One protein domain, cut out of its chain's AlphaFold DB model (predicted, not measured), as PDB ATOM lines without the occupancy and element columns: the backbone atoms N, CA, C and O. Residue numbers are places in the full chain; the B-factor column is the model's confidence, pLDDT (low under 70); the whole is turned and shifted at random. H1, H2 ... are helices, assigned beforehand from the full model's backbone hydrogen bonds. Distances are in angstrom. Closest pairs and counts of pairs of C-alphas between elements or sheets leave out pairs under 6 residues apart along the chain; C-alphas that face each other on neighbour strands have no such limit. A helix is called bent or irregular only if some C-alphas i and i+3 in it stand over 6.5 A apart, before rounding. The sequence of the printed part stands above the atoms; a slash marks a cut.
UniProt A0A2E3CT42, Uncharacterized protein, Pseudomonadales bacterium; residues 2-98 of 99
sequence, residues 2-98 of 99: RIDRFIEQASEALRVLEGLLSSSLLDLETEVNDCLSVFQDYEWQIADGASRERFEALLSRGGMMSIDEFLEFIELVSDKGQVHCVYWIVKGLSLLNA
ATOM      1  N   ARG A   2      42.392 -38.147-111.682       61.22
ATOM      2  CA  ARG A   2      41.235 -37.331-111.225       61.22
ATOM      3  C   ARG A   2      41.548 -36.427-110.024       61.22
ATOM      4  O   ARG A   2      41.019 -35.329-109.966       61.22
ATOM      5  N   ILE A   3      42.407 -36.883-109.111       63.78
ATOM      6  CA  ILE A   3      42.813 -36.127-107.915       63.78
ATOM      7  C   ILE A   3      43.706 -34.943-108.308       63.78
ATOM      8  O   ILE A   3      43.436 -33.818-107.912       63.78
ATOM      9  N   ASP A   4      44.684 -35.177-109.184       65.38
ATOM     10  CA  ASP A   4      45.622 -34.143-109.653       65.38
ATOM     11  C   ASP A   4      44.894 -32.983-110.351       65.38
ATOM     12  O   ASP A   4      45.184 -31.819-110.104       65.38
ATOM     13  N   ARG A   5      43.864 -33.304-111.147       67.25
ATOM     14  CA  ARG A   5      43.034 -32.315-111.847       67.25
ATOM     15  C   ARG A   5      42.157 -31.489-110.902       67.25
ATOM     16  O   ARG A   5      41.869 -30.338-111.201       67.25
ATOM     17  N   PHE A   6      41.720 -32.075-109.786       67.75
ATOM     18  CA  PHE A   6      40.935 -31.382-108.764       67.75
ATOM     19  C   PHE A   6      41.809 -30.415-107.953       67.75
ATOM     20  O   PHE A   6      41.406 -29.284-107.704       67.75
ATOM     21  N   ILE A   7      43.031 -30.835-107.610       69.38
ATOM     22  CA  ILE A   7      44.021 -29.996-106.917       69.38
ATOM     23  C   ILE A   7      44.433 -28.805-107.795       69.38
ATOM     24  O   ILE A   7      44.481 -27.674-107.318       69.38
ATOM     25  N   GLU A   8      44.672 -29.038-109.088       72.31
ATOM     26  CA  GLU A   8      45.030 -27.987-110.049       72.31
ATOM     27  C   GLU A   8      43.909 -26.944-110.212       72.31
ATOM     28  O   GLU A   8      44.165 -25.743-110.178       72.31
ATOM     29  N   GLN A   9      42.648 -27.386-110.294       74.06
ATOM     30  CA  GLN A   9      41.485 -26.492-110.373       74.06
ATOM     31  C   GLN A   9      41.274 -25.672-109.094       74.06
ATOM     32  O   GLN A   9      40.950 -24.489-109.180       74.06
ATOM     33  N   ALA A  10      41.477 -26.274-107.920       76.75
ATOM     34  CA  ALA A  10      41.386 -25.563-106.647       76.75
ATOM     35  C   ALA A  10      42.482 -24.491-106.516       76.75
ATOM     36  O   ALA A  10      42.213 -23.387-106.047       76.75
ATOM     37  N   SER A  11      43.699 -24.788-106.985       81.38
ATOM     38  CA  SER A  11      44.811 -23.831-106.980       81.38
ATOM     39  C   SER A  11      44.557 -22.634-107.898       81.38
ATOM     40  O   SER A  11      44.852 -21.505-107.512       81.38
ATOM     41  N   GLU A  12      43.983 -22.856-109.082       86.62
ATOM     42  CA  GLU A  12      43.646 -21.762-109.998       86.62
ATOM     43  C   GLU A  12      42.497 -20.901-109.454       86.62
ATOM     44  O   GLU A  12      42.558 -19.675-109.515       86.62
ATOM     45  N   ALA A  13      41.479 -21.520-108.845       85.62
ATOM     46  CA  ALA A  13      40.385 -20.791-108.206       85.62
ATOM     47  C   ALA A  13      40.876 -19.888-107.060       85.62
ATOM     48  O   ALA A  13      40.444 -18.740-106.961       85.62
ATOM     49  N   LEU A  14      41.813 -20.375-106.238       84.75
ATOM     50  CA  LEU A  14      42.440 -19.578-105.179       84.75
ATOM     51  C   LEU A  14      43.221 -18.388-105.739       84.75
ATOM     52  O   LEU A  14      43.084 -17.285-105.220       84.75
ATOM     53  N   ARG A  15      43.972 -18.572-106.831       88.06
ATOM     54  CA  ARG A  15      44.688 -17.468-107.496       88.06
ATOM     55  C   ARG A  15      43.749 -16.403-108.044       88.06
ATOM     56  O   ARG A  15      44.029 -15.216-107.921       88.06
ATOM     57  N   VAL A  16      42.636 -16.814-108.653       89.44
ATOM     58  CA  VAL A  16      41.614 -15.875-109.133       89.44
ATOM     59  C   VAL A  16      40.996 -15.118-107.958       89.44
ATOM     60  O   VAL A  16      40.845 -13.902-108.041       89.44
ATOM     61  N   LEU A  17      40.679 -15.808-106.860       88.12
ATOM     62  CA  LEU A  17      40.137 -15.187-105.653       88.12
ATOM     63  C   LEU A  17      41.121 -14.180-105.039       88.12
ATOM     64  O   LEU A  17      40.731 -13.054-104.750       88.12
ATOM     65  N   GLU A  18      42.394 -14.548-104.902       89.88
ATOM     66  CA  GLU A  18      43.462 -13.661-104.427       89.88
ATOM     67  C   GLU A  18      43.611 -12.427-105.327       89.88
ATOM     68  O   GLU A  18      43.668 -11.298-104.837       89.88
ATOM     69  N   GLY A  19      43.587 -12.609-106.651       90.81
ATOM     70  CA  GLY A  19      43.622 -11.505-107.613       90.81
ATOM     71  C   GLY A  19      42.407 -10.574-107.522       90.81
ATOM     72  O   GLY A  19      42.548  -9.361-107.667       90.81
ATOM     73  N   LEU A  20      41.215 -11.117-107.259       89.38
ATOM     74  CA  LEU A  20      39.997 -10.325-107.073       89.38
ATOM     75  C   LEU A  20      40.022  -9.540-105.759       89.38
ATOM     76  O   LEU A  20      39.727  -8.350-105.766       89.38
ATOM     77  N   LEU A  21      40.403 -10.180-104.651       89.50
ATOM     78  CA  LEU A  21      40.421  -9.561-103.321       89.50
ATOM     79  C   LEU A  21      41.569  -8.562-103.131       89.50
ATOM     80  O   LEU A  21      41.478  -7.682-102.285       89.50
ATOM     81  N   SER A  22      42.637  -8.672-103.923       88.75
ATOM     82  CA  SER A  22      43.721  -7.678-103.971       88.75
ATOM     83  C   SER A  22      43.459  -6.532-104.956       88.75
ATOM     84  O   SER A  22      44.259  -5.598-105.052       88.75
ATOM     85  N   SER A  23      42.353  -6.582-105.704       89.44
ATOM     86  CA  SER A  23      41.995  -5.553-106.676       89.44
ATOM     87  C   SER A  23      41.519  -4.282-105.981       89.44
ATOM     88  O   SER A  23      40.607  -4.314-105.162       89.44
ATOM     89  N   SER A  24      42.023  -3.123-106.410       86.69
ATOM     90  CA  SER A  24      41.507  -1.827-105.953       86.69
ATOM     91  C   SER A  24      40.077  -1.534-106.426       86.69
ATOM     92  O   SER A  24      39.509  -0.518-106.046       86.69
ATOM     93  N   LEU A  25      39.520  -2.363-107.318       85.88
ATOM     94  CA  LEU A  25      38.121  -2.272-107.748       85.88
ATOM     95  C   LEU A  25      37.151  -2.921-106.751       85.88
ATOM     96  O   LEU A  25      35.952  -2.731-106.905       85.88
ATOM     97  N   LEU A  26      37.656  -3.696-105.786       86.88
ATOM     98  CA  LEU A  26      36.869  -4.384-104.765       86.88
ATOM     99  C   LEU A  26      37.289  -3.875-103.380       86.88
ATOM    100  O   LEU A  26      37.892  -4.589-102.581       86.88
ATOM    101  N   ASP A  27      37.034  -2.592-103.143       89.56
ATOM    102  CA  ASP A  27      37.418  -1.901-101.916       89.56
ATOM    103  C   ASP A  27      36.458  -2.234-100.767       89.56
ATOM    104  O   ASP A  27      35.271  -1.921-100.826       89.56
ATOM    105  N   LEU A  28      36.970  -2.855 -99.701       90.19
ATOM    106  CA  LEU A  28      36.140  -3.341 -98.597       90.19
ATOM    107  C   LEU A  28      35.324  -2.224 -97.936       90.19
ATOM    108  O   LEU A  28      34.164  -2.441 -97.603       90.19
ATOM    109  N   GLU A  29      35.911  -1.043 -97.739       92.88
ATOM    110  CA  GLU A  29      35.218   0.076 -97.096       92.88
ATOM    111  C   GLU A  29      34.047   0.572 -97.952       92.88
ATOM    112  O   GLU A  29      32.940   0.759 -97.439       92.88
ATOM    113  N   THR A  30      34.259   0.730 -99.258       94.31
ATOM    114  CA  THR A  30      33.207   1.094-100.216       94.31
ATOM    115  C   THR A  30      32.081   0.063-100.210       94.31
ATOM    116  O   THR A  30      30.922   0.421-100.010       94.31
ATOM    117  N   GLU A  31      32.412  -1.222-100.329       94.94
ATOM    118  CA  GLU A  31      31.419  -2.300-100.391       94.94
ATOM    119  C   GLU A  31      30.638  -2.454 -99.072       94.94
ATOM    120  O   GLU A  31      29.441  -2.760 -99.081       94.94
ATOM    121  N   VAL A  32      31.281  -2.221 -97.917       96.38
ATOM    122  CA  VAL A  32      30.607  -2.188 -96.605       96.38
ATOM    123  C   VAL A  32      29.613  -1.033 -96.538       96.38
ATOM    124  O   VAL A  32      28.475  -1.238 -96.115       96.38
ATOM    125  N   ASN A  33      30.012   0.166 -96.961       96.25
ATOM    126  CA  ASN A  33      29.126   1.330 -96.961       96.25
ATOM    127  C   ASN A  33      27.922   1.126 -97.892       96.25
ATOM    128  O   ASN A  33      26.787   1.420 -97.502       96.25
ATOM    129  N   ASP A  34      28.153   0.554 -99.073       95.62
ATOM    130  CA  ASP A  34      27.087   0.184-100.002       95.62
ATOM    131  C   ASP A  34      26.138  -0.828 -99.355       95.62
ATOM    132  O   ASP A  34      24.927  -0.597 -99.320       95.62
ATOM    133  N   CYS A  35      26.670  -1.881 -98.725       97.00
ATOM    134  CA  CYS A  35      25.859  -2.869 -98.017       97.00
ATOM    135  C   CYS A  35      25.031  -2.257 -96.875       97.00
ATOM    136  O   CYS A  35      23.869  -2.623 -96.696       97.00
ATOM    137  N   LEU A  36      25.606  -1.342 -96.089       97.69
ATOM    138  CA  LEU A  36      24.898  -0.671 -94.996       97.69
ATOM    139  C   LEU A  36      23.738   0.190 -95.518       97.69
ATOM    140  O   LEU A  36      22.693   0.260 -94.866       97.69
ATOM    141  N   SER A  37      23.884   0.788 -96.706       97.31
ATOM    142  CA  SER A  37      22.844   1.620 -97.330       97.31
ATOM    143  C   SER A  37      21.585   0.837 -97.726       97.31
ATOM    144  O   SER A  37      20.482   1.379 -97.664       97.31
ATOM    145  N   VAL A  38      21.742  -0.449 -98.060       96.62
ATOM    146  CA  VAL A  38      20.660  -1.374 -98.445       96.62
ATOM    147  C   VAL A  38      20.434  -2.478 -97.410       96.62
ATOM    148  O   VAL A  38      19.778  -3.478 -97.686       96.62
ATOM    149  N   PHE A  39      20.962  -2.327 -96.192       97.31
ATOM    150  CA  PHE A  39      20.998  -3.396 -95.187       97.31
ATOM    151  C   PHE A  39      19.625  -4.017 -94.895       97.31
ATOM    152  O   PHE A  39      19.521  -5.217 -94.656       97.31
ATOM    153  N   GLN A  40      18.573  -3.194 -94.897       95.69
ATOM    154  CA  GLN A  40      17.206  -3.618 -94.584       95.69
ATOM    155  C   GLN A  40      16.536  -4.410 -95.715       95.69
ATOM    156  O   GLN A  40      15.497  -5.024 -95.483       95.69
ATOM    157  N   ASP A  41      17.122  -4.420 -96.912       96.56
ATOM    158  CA  ASP A  41      16.594  -5.155 -98.065       96.56
ATOM    159  C   ASP A  41      16.944  -6.652 -98.005       96.56
ATOM    160  O   ASP A  41      16.447  -7.440 -98.812       96.56
ATOM    161  N   TYR A  42      17.788  -7.051 -97.047       95.62
ATOM    162  CA  TYR A  42      18.274  -8.415 -96.873       95.62
ATOM    163  C   TYR A  42      17.574  -9.134 -95.717       95.62
ATOM    164  O   TYR A  42      17.530  -8.662 -94.579       95.62
ATOM    165  N   GLU A  43      17.117 -10.356 -95.983       96.00
ATOM    166  CA  GLU A  43      16.684 -11.308 -94.959       96.00
ATOM    167  C   GLU A  43      17.899 -12.018 -94.341       96.00
ATOM    168  O   GLU A  43      18.223 -13.166 -94.671       96.00
ATOM    169  N   TRP A  44      18.593 -11.317 -93.442       96.69
ATOM    170  CA  TRP A  44      19.760 -11.849 -92.738       96.69
ATOM    171  C   TRP A  44      19.404 -13.063 -91.880       96.69
ATOM    172  O   TRP A  44      18.479 -13.033 -91.064       96.69
ATOM    173  N   GLN A  45      20.195 -14.124 -92.013       97.75
ATOM    174  CA  GLN A  45      20.059 -15.336 -91.210       97.75
ATOM    175  C   GLN A  45      21.294 -15.534 -90.346       97.75
ATOM    176  O   GLN A  45      22.410 -15.311 -90.798       97.75
ATOM    177  N   ILE A  46      21.095 -15.984 -89.111       97.75
ATOM    178  CA  ILE A  46      22.187 -16.303 -88.194       97.75
ATOM    179  C   ILE A  46      22.831 -17.650 -88.545       97.75
ATOM    180  O   ILE A  46      22.130 -18.613 -88.863       97.75
ATOM    181  N   ALA A  47      24.159 -17.728 -88.466       97.38
ATOM    182  CA  ALA A  47      24.922 -18.960 -88.622       97.38
ATOM    183  C   ALA A  47      24.682 -19.956 -87.476       97.38
ATOM    184  O   ALA A  47      24.448 -19.587 -86.321       97.38
ATOM    185  N   ASP A  48      24.789 -21.250 -87.786       96.50
ATOM    186  CA  ASP A  48      24.658 -22.312 -86.790       96.50
ATOM    187  C   ASP A  48      25.757 -22.186 -85.721       96.50
ATOM    188  O   ASP A  48      26.946 -22.141 -86.030       96.50
ATOM    189  N   GLY A  49      25.358 -22.140 -84.447       96.12
ATOM    190  CA  GLY A  49      26.284 -22.011 -83.315       96.12
ATOM    191  C   GLY A  49      26.771 -20.586 -83.023       96.12
ATOM    192  O   GLY A  49      27.471 -20.395 -82.029       96.12
ATOM    193  N   ALA A  50      26.382 -19.587 -83.822       97.06
ATOM    194  CA  ALA A  50      26.681 -18.186 -83.541       97.06
ATOM    195  C   ALA A  50      25.850 -17.637 -82.363       97.06
ATOM    196  O   ALA A  50      24.775 -18.143 -82.025       97.06
ATOM    197  N   SER A  51      26.351 -16.576 -81.722       98.06
ATOM    198  CA  SER A  51      25.656 -15.930 -80.604       98.06
ATOM    199  C   SER A  51      24.399 -15.206 -81.083       98.06
ATOM    200  O   SER A  51      24.478 -14.134 -81.684       98.06
ATOM    201  N   ARG A  52      23.226 -15.773 -80.771       98.00
ATOM    202  CA  ARG A  52      21.923 -15.169 -81.088       98.00
ATOM    203  C   ARG A  52      21.751 -13.785 -80.480       98.00
ATOM    204  O   ARG A  52      21.324 -12.879 -81.179       98.00
ATOM    205  N   GLU A  53      22.128 -13.618 -79.216       98.31
ATOM    206  CA  GLU A  53      22.030 -12.329 -78.529       98.31
ATOM    207  C   GLU A  53      22.854 -11.252 -79.245       98.31
ATOM    208  O   GLU A  53      22.365 -10.148 -79.484       98.31
ATOM    209  N   ARG A  54      24.090 -11.581 -79.651       98.06
ATOM    210  CA  ARG A  54      24.953 -10.625 -80.350       98.06
ATOM    211  C   ARG A  54      24.446 -10.319 -81.756       98.06
ATOM    212  O   ARG A  54      24.434  -9.154 -82.147       98.06
ATOM    213  N   PHE A  55      23.993 -11.344 -82.476       98.31
ATOM    214  CA  PHE A  55      23.390 -11.189 -83.796       98.31
ATOM    215  C   PHE A  55      22.166 -10.271 -83.738       98.31
ATOM    216  O   PHE A  55      22.099  -9.308 -84.490       98.31
ATOM    217  N   GLU A  56      21.232 -10.509 -82.815       98.19
ATOM    218  CA  GLU A  56      20.019  -9.695 -82.661       98.19
ATOM    219  C   GLU A  56      20.345  -8.256 -82.228       98.19
ATOM    220  O   GLU A  56      19.744  -7.307 -82.737       98.19
ATOM    221  N   ALA A  57      21.342  -8.068 -81.355       98.19
ATOM    222  CA  ALA A  57      21.805  -6.741 -80.955       98.19
ATOM    223  C   ALA A  57      22.346  -5.934 -82.148       98.19
ATOM    224  O   ALA A  57      21.978  -4.770 -82.313       98.19
ATOM    225  N   LEU A  58      23.177  -6.540 -82.998       98.19
ATOM    226  CA  LEU A  58      23.727  -5.892 -84.193       98.19
ATOM    227  C   LEU A  58      22.661  -5.705 -85.283       98.19
ATOM    228  O   LEU A  58      22.525  -4.607 -85.820       98.19
ATOM    229  N   LEU A  59      21.822  -6.717 -85.521       97.25
ATOM    230  CA  LEU A  59      20.701  -6.649 -86.461       97.25
ATOM    231  C   LEU A  59      19.771  -5.470 -86.141       97.25
ATOM    232  O   LEU A  59      19.342  -4.757 -87.045       97.25
ATOM    233  N   SER A  60      19.505  -5.219 -84.854       97.19
ATOM    234  CA  SER A  60      18.655  -4.106 -84.411       97.19
ATOM    235  C   SER A  60      19.226  -2.717 -84.727       97.19
ATOM    236  O   SER A  60      18.465  -1.755 -84.838       97.19
ATOM    237  N   ARG A  61      20.551  -2.596 -84.903       97.00
ATOM    238  CA  ARG A  61      21.205  -1.346 -85.328       97.00
ATOM    239  C   ARG A  61      21.039  -1.101 -86.826       97.00
ATOM    240  O   ARG A  61      21.043   0.053 -87.255       97.00
ATOM    241  N   GLY A  62      20.869  -2.162 -87.614       94.81
ATOM    242  CA  GLY A  62      20.692  -2.083 -89.059       94.81
ATOM    243  C   GLY A  62      21.844  -1.357 -89.759       94.81
ATOM    244  O   GLY A  62      22.998  -1.458 -89.353       94.81
ATOM    245  N   GLY A  63      21.520  -0.540 -90.765       94.31
ATOM    246  CA  GLY A  63      22.492   0.280 -91.503       94.31
ATOM    247  C   GLY A  63      23.213   1.372 -90.690       94.31
ATOM    248  O   GLY A  63      23.964   2.146 -91.267       94.31
ATOM    249  N   MET A  64      22.989   1.477 -89.372       96.69
ATOM    250  CA  MET A  64      23.688   2.429 -88.488       96.69
ATOM    251  C   MET A  64      24.931   1.833 -87.806       96.69
ATOM    252  O   MET A  64      25.511   2.469 -86.924       96.69
ATOM    253  N   MET A  65      25.308   0.598 -88.141       97.38
ATOM    254  CA  MET A  65      26.525  -0.026 -87.623       97.38
ATOM    255  C   MET A  65      27.781   0.714 -88.097       97.38
ATOM    256  O   MET A  65      27.823   1.235 -89.211       97.38
ATOM    257  N   SER A  66      28.821   0.744 -87.260       96.81
ATOM    258  CA  SER A  66      30.169   1.056 -87.746       96.81
ATOM    259  C   SER A  66      30.685  -0.070 -88.648       96.81
ATOM    260  O   SER A  66      30.146  -1.176 -88.639       96.81
ATOM    261  N   ILE A  67      31.764   0.184 -89.394       95.50
ATOM    262  CA  ILE A  67      32.420  -0.851 -90.206       95.50
ATOM    263  C   ILE A  67      32.817  -2.047 -89.332       95.50
ATOM    264  O   ILE A  67      32.478  -3.175 -89.667       95.50
ATOM    265  N   ASP A  68      33.447  -1.814 -88.179       96.12
ATOM    266  CA  ASP A  68      33.853  -2.892 -87.267       96.12
ATOM    267  C   ASP A  68      32.657  -3.705 -86.747       96.12
ATOM    268  O   ASP A  68      32.701  -4.934 -86.722       96.12
ATOM    269  N   GLU A  69      31.565  -3.032 -86.366       97.56
ATOM    270  CA  GLU A  69      30.325  -3.692 -85.935       97.56
ATOM    271  C   GLU A  69      29.701  -4.515 -87.068       97.56
ATOM    272  O   GLU A  69      29.182  -5.606 -86.833       97.56
ATOM    273  N   PHE A  70      29.758  -4.008 -88.299       97.19
ATOM    274  CA  PHE A  70      29.245  -4.703 -89.469       97.19
ATOM    275  C   PHE A  70      30.104  -5.919 -89.836       97.19
ATOM    276  O   PHE A  70      29.563  -6.983 -90.125       97.19
ATOM    277  N   LEU A  71      31.432  -5.804 -89.786       95.69
ATOM    278  CA  LEU A  71      32.332  -6.937 -90.011       95.69
ATOM    279  C   LEU A  71      32.113  -8.030 -88.957       95.69
ATOM    280  O   LEU A  71      32.050  -9.208 -89.301       95.69
ATOM    281  N   GLU A  72      31.901  -7.649 -87.694       96.44
ATOM    282  CA  GLU A  72      31.487  -8.592 -86.654       96.44
ATOM    283  C   GLU A  72      30.131  -9.235 -86.979       96.44
ATOM    284  O   GLU A  72      29.979 -10.451 -86.856       96.44
ATOM    285  N   PHE A  73      29.148  -8.449 -87.424       97.44
ATOM    286  CA  PHE A  73      27.840  -8.965 -87.823       97.44
ATOM    287  C   PHE A  73      27.954 -10.004 -88.945       97.44
ATOM    288  O   PHE A  73      27.338 -11.066 -88.851       97.44
ATOM    289  N   ILE A  74      28.780  -9.749 -89.962       96.69
ATOM    290  CA  ILE A  74      29.015 -10.669 -91.084       96.69
ATOM    291  C   ILE A  74      29.583 -12.016 -90.621       96.69
ATOM    292  O   ILE A  74      29.212 -13.052 -91.176       96.69
ATOM    293  N   GLU A  75      30.405 -12.051 -89.572       95.31
ATOM    294  CA  GLU A  75      30.887 -13.317 -89.002       95.31
ATOM    295  C   GLU A  75      29.782 -14.151 -88.336       95.31
ATOM    296  O   GLU A  75      29.912 -15.370 -88.213       95.31
ATOM    297  N   LEU A  76      28.671 -13.518 -87.951       96.88
ATOM    298  CA  LEU A  76      27.504 -14.172 -87.355       96.88
ATOM    299  C   LEU A  76      26.448 -14.573 -88.395       96.88
ATOM    300  O   LEU A  76      25.497 -15.276 -88.044       96.88
ATOM    301  N   VAL A  77      26.581 -14.126 -89.646       97.19
ATOM    302  CA  VAL A  77      25.621 -14.385 -90.728       97.19
ATOM    303  C   VAL A  77      25.854 -15.764 -91.352       97.19
ATOM    304  O   VAL A  77      26.983 -16.213 -91.534       97.19
ATOM    305  N   SER A  78      24.764 -16.447 -91.692       96.50
ATOM    306  CA  SER A  78      24.761 -17.696 -92.447       96.50
ATOM    307  C   SER A  78      24.757 -17.441 -93.952       96.50
ATOM    308  O   SER A  78      24.011 -16.604 -94.452       96.50
ATOM    309  N   ASP A  79      25.482 -18.282 -94.683       94.88
ATOM    310  CA  ASP A  79      25.405 -18.411 -96.140       94.88
ATOM    311  C   ASP A  79      24.151 -19.149 -96.649       94.88
ATOM    312  O   ASP A  79      23.938 -19.238 -97.857       94.88
ATOM    313  N   LYS A  80      23.308 -19.686 -95.756       93.75
ATOM    314  CA  LYS A  80      22.052 -20.368 -96.117       93.75
ATOM    315  C   LYS A  80      20.920 -19.394 -96.470       93.75
ATOM    316  O   LYS A  80      19.916 -19.823 -97.041       93.75
ATOM    317  N   GLY A  81      21.069 -18.121 -96.101       90.75
ATOM    318  CA  GLY A  81      20.114 -17.044 -96.357       90.75
ATOM    319  C   GLY A  81      20.538 -16.116 -97.494       90.75
ATOM    320  O   GLY A  81      21.343 -16.473 -98.355       90.75
ATOM    321  N   GLN A  82      19.986 -14.902 -97.499       93.94
ATOM    322  CA  GLN A  82      20.463 -13.839 -98.381       93.94
ATOM    323  C   GLN A  82      21.757 -13.236 -97.828       93.94
ATOM    324  O   GLN A  82      21.899 -13.058 -96.619       93.94
ATOM    325  N   VAL A  83      22.682 -12.887 -98.723       94.50
ATOM    326  CA  VAL A  83      23.949 -12.235 -98.374       94.50
ATOM    327  C   VAL A  83      24.313 -11.170 -99.407       94.50
ATOM    328  O   VAL A  83      24.052 -11.334-100.601       94.50
ATOM    329  N   HIS A  84      24.940 -10.086 -98.950       94.50
ATOM    330  CA  HIS A  84      25.592  -9.102 -99.817       94.50
ATOM    331  C   HIS A  84      26.967  -9.616-100.287       94.50
ATOM    332  O   HIS A  84      27.525 -10.535 -99.680       94.50
ATOM    333  N   CYS A  85      27.556  -9.018-101.331       92.50
ATOM    334  CA  CYS A  85      28.885  -9.413-101.830       92.50
ATOM    335  C   CYS A  85      29.967  -9.354-100.734       92.50
ATOM    336  O   CYS A  85      30.844 -10.214-100.704       92.50
ATOM    337  N   VAL A  86      29.851  -8.415 -99.786       94.44
ATOM    338  CA  VAL A  86      30.790  -8.238 -98.665       94.44
ATOM    339  C   VAL A  86      30.938  -9.498 -97.822       94.44
ATOM    340  O   VAL A  86      32.045  -9.791 -97.379       94.44
ATOM    341  N   TYR A  87      29.876 -10.293 -97.659       95.50
ATOM    342  CA  TYR A  87      29.979 -11.582 -96.973       95.50
ATOM    343  C   TYR A  87      31.073 -12.456 -97.605       95.50
ATOM    344  O   TYR A  87      31.938 -12.990 -96.913       95.50
ATOM    345  N   TRP A  88      31.090 -12.547 -98.937       92.88
ATOM    346  CA  TRP A  88      32.079 -13.333 -99.673       92.88
ATOM    347  C   TRP A  88      33.463 -12.690 -99.688       92.88
ATOM    348  O   TRP A  88      34.452 -13.421 -99.682       92.88
ATOM    349  N   ILE A  89      33.547 -11.357 -99.655       93.00
ATOM    350  CA  ILE A  89      34.823 -10.644 -99.503       93.00
ATOM    351  C   ILE A  89      35.463 -11.029 -98.167       93.00
ATOM    352  O   ILE A  89      36.595 -11.507 -98.143       93.00
ATOM    353  N   VAL A  90      34.716 -10.905 -97.067       92.25
ATOM    354  CA  VAL A  90      35.197 -11.221 -95.716       92.25
ATOM    355  C   VAL A  90      35.582 -12.697 -95.603       92.25
ATOM    356  O   VAL A  90      36.695 -13.007 -95.183       92.25
ATOM    357  N   LYS A  91      34.724 -13.625 -96.051       91.00
ATOM    358  CA  LYS A  91      35.050 -15.061 -96.023       91.00
ATOM    359  C   LYS A  91      36.251 -15.403 -96.903       91.00
ATOM    360  O   LYS A  91      37.081 -16.214 -96.500       91.00
ATOM    361  N   GLY A  92      36.374 -14.777 -98.070       90.06
ATOM    362  CA  GLY A  92      37.519 -14.951 -98.956       90.06
ATOM    363  C   GLY A  92      38.826 -14.477 -98.317       90.06
ATOM    364  O   GLY A  92      39.803 -15.219 -98.321       90.06
ATOM    365  N   LEU A  93      38.830 -13.294 -97.694       89.06
ATOM    366  CA  LEU A  93      39.990 -12.777 -96.963       89.06
ATOM    367  C   LEU A  93      40.369 -13.685 -95.787       89.06
ATOM    368  O   LEU A  93      41.547 -13.983 -95.599       89.06
ATOM    369  N   SER A  94      39.389 -14.179 -95.028       86.94
ATOM    370  CA  SER A  94      39.631 -15.129 -93.935       86.94
ATOM    371  C   SER A  94      40.244 -16.443 -94.422       86.94
ATOM    372  O   SER A  94      41.109 -16.989 -93.746       86.94
ATOM    373  N   LEU A  95      39.852 -16.936 -95.602       85.25
ATOM    374  CA  LEU A  95      40.455 -18.127 -96.212       85.25
ATOM    375  C   LEU A  95      41.897 -17.891 -96.673       85.25
ATOM    376  O   LEU A  95      42.714 -18.798 -96.559       85.25
ATOM    377  N   LEU A  96      42.214 -16.699 -97.187       83.25
ATOM    378  CA  LEU A  96      43.580 -16.352 -97.597       83.25
ATOM    379  C   LEU A  96      44.520 -16.136 -96.405       83.25
ATOM    380  O   LEU A  96      45.716 -16.372 -96.533       83.25
ATOM    381  N   ASN A  97      43.983 -15.708 -95.260       81.12
ATOM    382  CA  ASN A  97      44.743 -15.462 -94.030       81.12
ATOM    383  C   ASN A  97      44.779 -16.668 -93.070       81.12
ATOM    384  O   ASN A  97      45.372 -16.578 -91.995       81.12
ATOM    385  N   ALA A  98      44.105 -17.771 -93.408       67.62
ATOM    386  CA  ALA A  98      44.119 -19.000 -92.625       67.62
ATOM    387  C   ALA A  98      45.394 -19.803 -92.938       67.62
ATOM    388  O   ALA A  98      45.370 -20.699 -93.780       67.62
TER     389      ALA A  98
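Overview. This is residues 2 to 98 of the 99 residues of an uncharacterized protein of Pseudomonadales bacterium (UniProt A0A2E3CT42). One long helix, H1, forms an arm, with residues 2 to 13 sticking out from a body of four shorter helices. In that body H3 and H4 fold back on each other as a hairpin, H2 crosses both near the turn between them, and H5 begins beside H2, with residues 17 to 21 of H1 packing on it. The printed part has 97 residues with five named helices, in the order H1, H2, H3, H4, H5, and no named strand; its class is all helix. It is only just loose, close to compact, with a radius of gyration of the C-alphas of 15.3 A, and the C-alphas span 47 by 32 by 22 A.

Along the chain. H1, residues 2 to 21, begins at C-alpha 2 at (41.235, -37.331, -111.225) and is 28.9 A long from first to last C-alpha. H2, residues 28 to 37, is 14.2 A long. H3, residues 52 to 64, is 19.2 A long and begins at C-alpha 52 at (21.923, -15.169, -81.088); it is irregular, with C-alphas 60 and 63 9.2 A apart. H4, residues 67 to 76, is 14.5 A long. H5, residues 85 to 96, is 16.8 A long and ends at C-alpha 96 at (43.580, -16.352, -97.597).

Arrangement. With residues 17 to 21 alone, H1 touches H5 at a steep tilt of 61 degrees, opposite ways; their closest C-alphas, of Leu 21 and Ile 89, are 6.9 A apart. H1 is apart from H2, H3 and H4. H2 touches H5, and of H5 residues 85 to 89 alone touch it, at a shallow tilt of 31 degrees, opposite ways; the closest C-alphas, of Glu 31 and Val 86, are 6.2 A apart. H2 also touches residues 62 to 64 of H3, about perpendicular at 86 degrees, with the C-alphas of Leu 36 and Gly 63 closest at 4.3 A. H2 and H4 touch, about perpendicular at 80 degrees, with the C-alphas of Val 32 and Ile 67 closest at 6.8 A. H3 and H4 form a helical hairpin at a steep tilt of 39 degrees, opposite ways; residues 55 to 59 of H3 alone touch H4, and the C-alphas of Phe 55 and Leu 76 are closest at 6.2 A. H4 and H5 only just touch, with 3 pairs of C-alphas within 8 A, the closest those of Ile 74 and Tyr 87 at 6.0 A. Every O i to N i+4 pair is within hydrogen-bond range in H1, H2 and H5; in H3 6 of 9 are, and in H4 5 of 6.

Size, cuts and confidence. The C-alphas of Arg 2 and Met 64, the two farthest apart, are 49.0 A apart. Without residues 2 to 13, which stand free, the body spans 36 by 27 by 20 A. The printed part has no cut. The link from H2 to H3, residues 38 to 51, is long. The mean pLDDT of the printed part is 91.0, with residues 2 to 7 and residue 98 under 70.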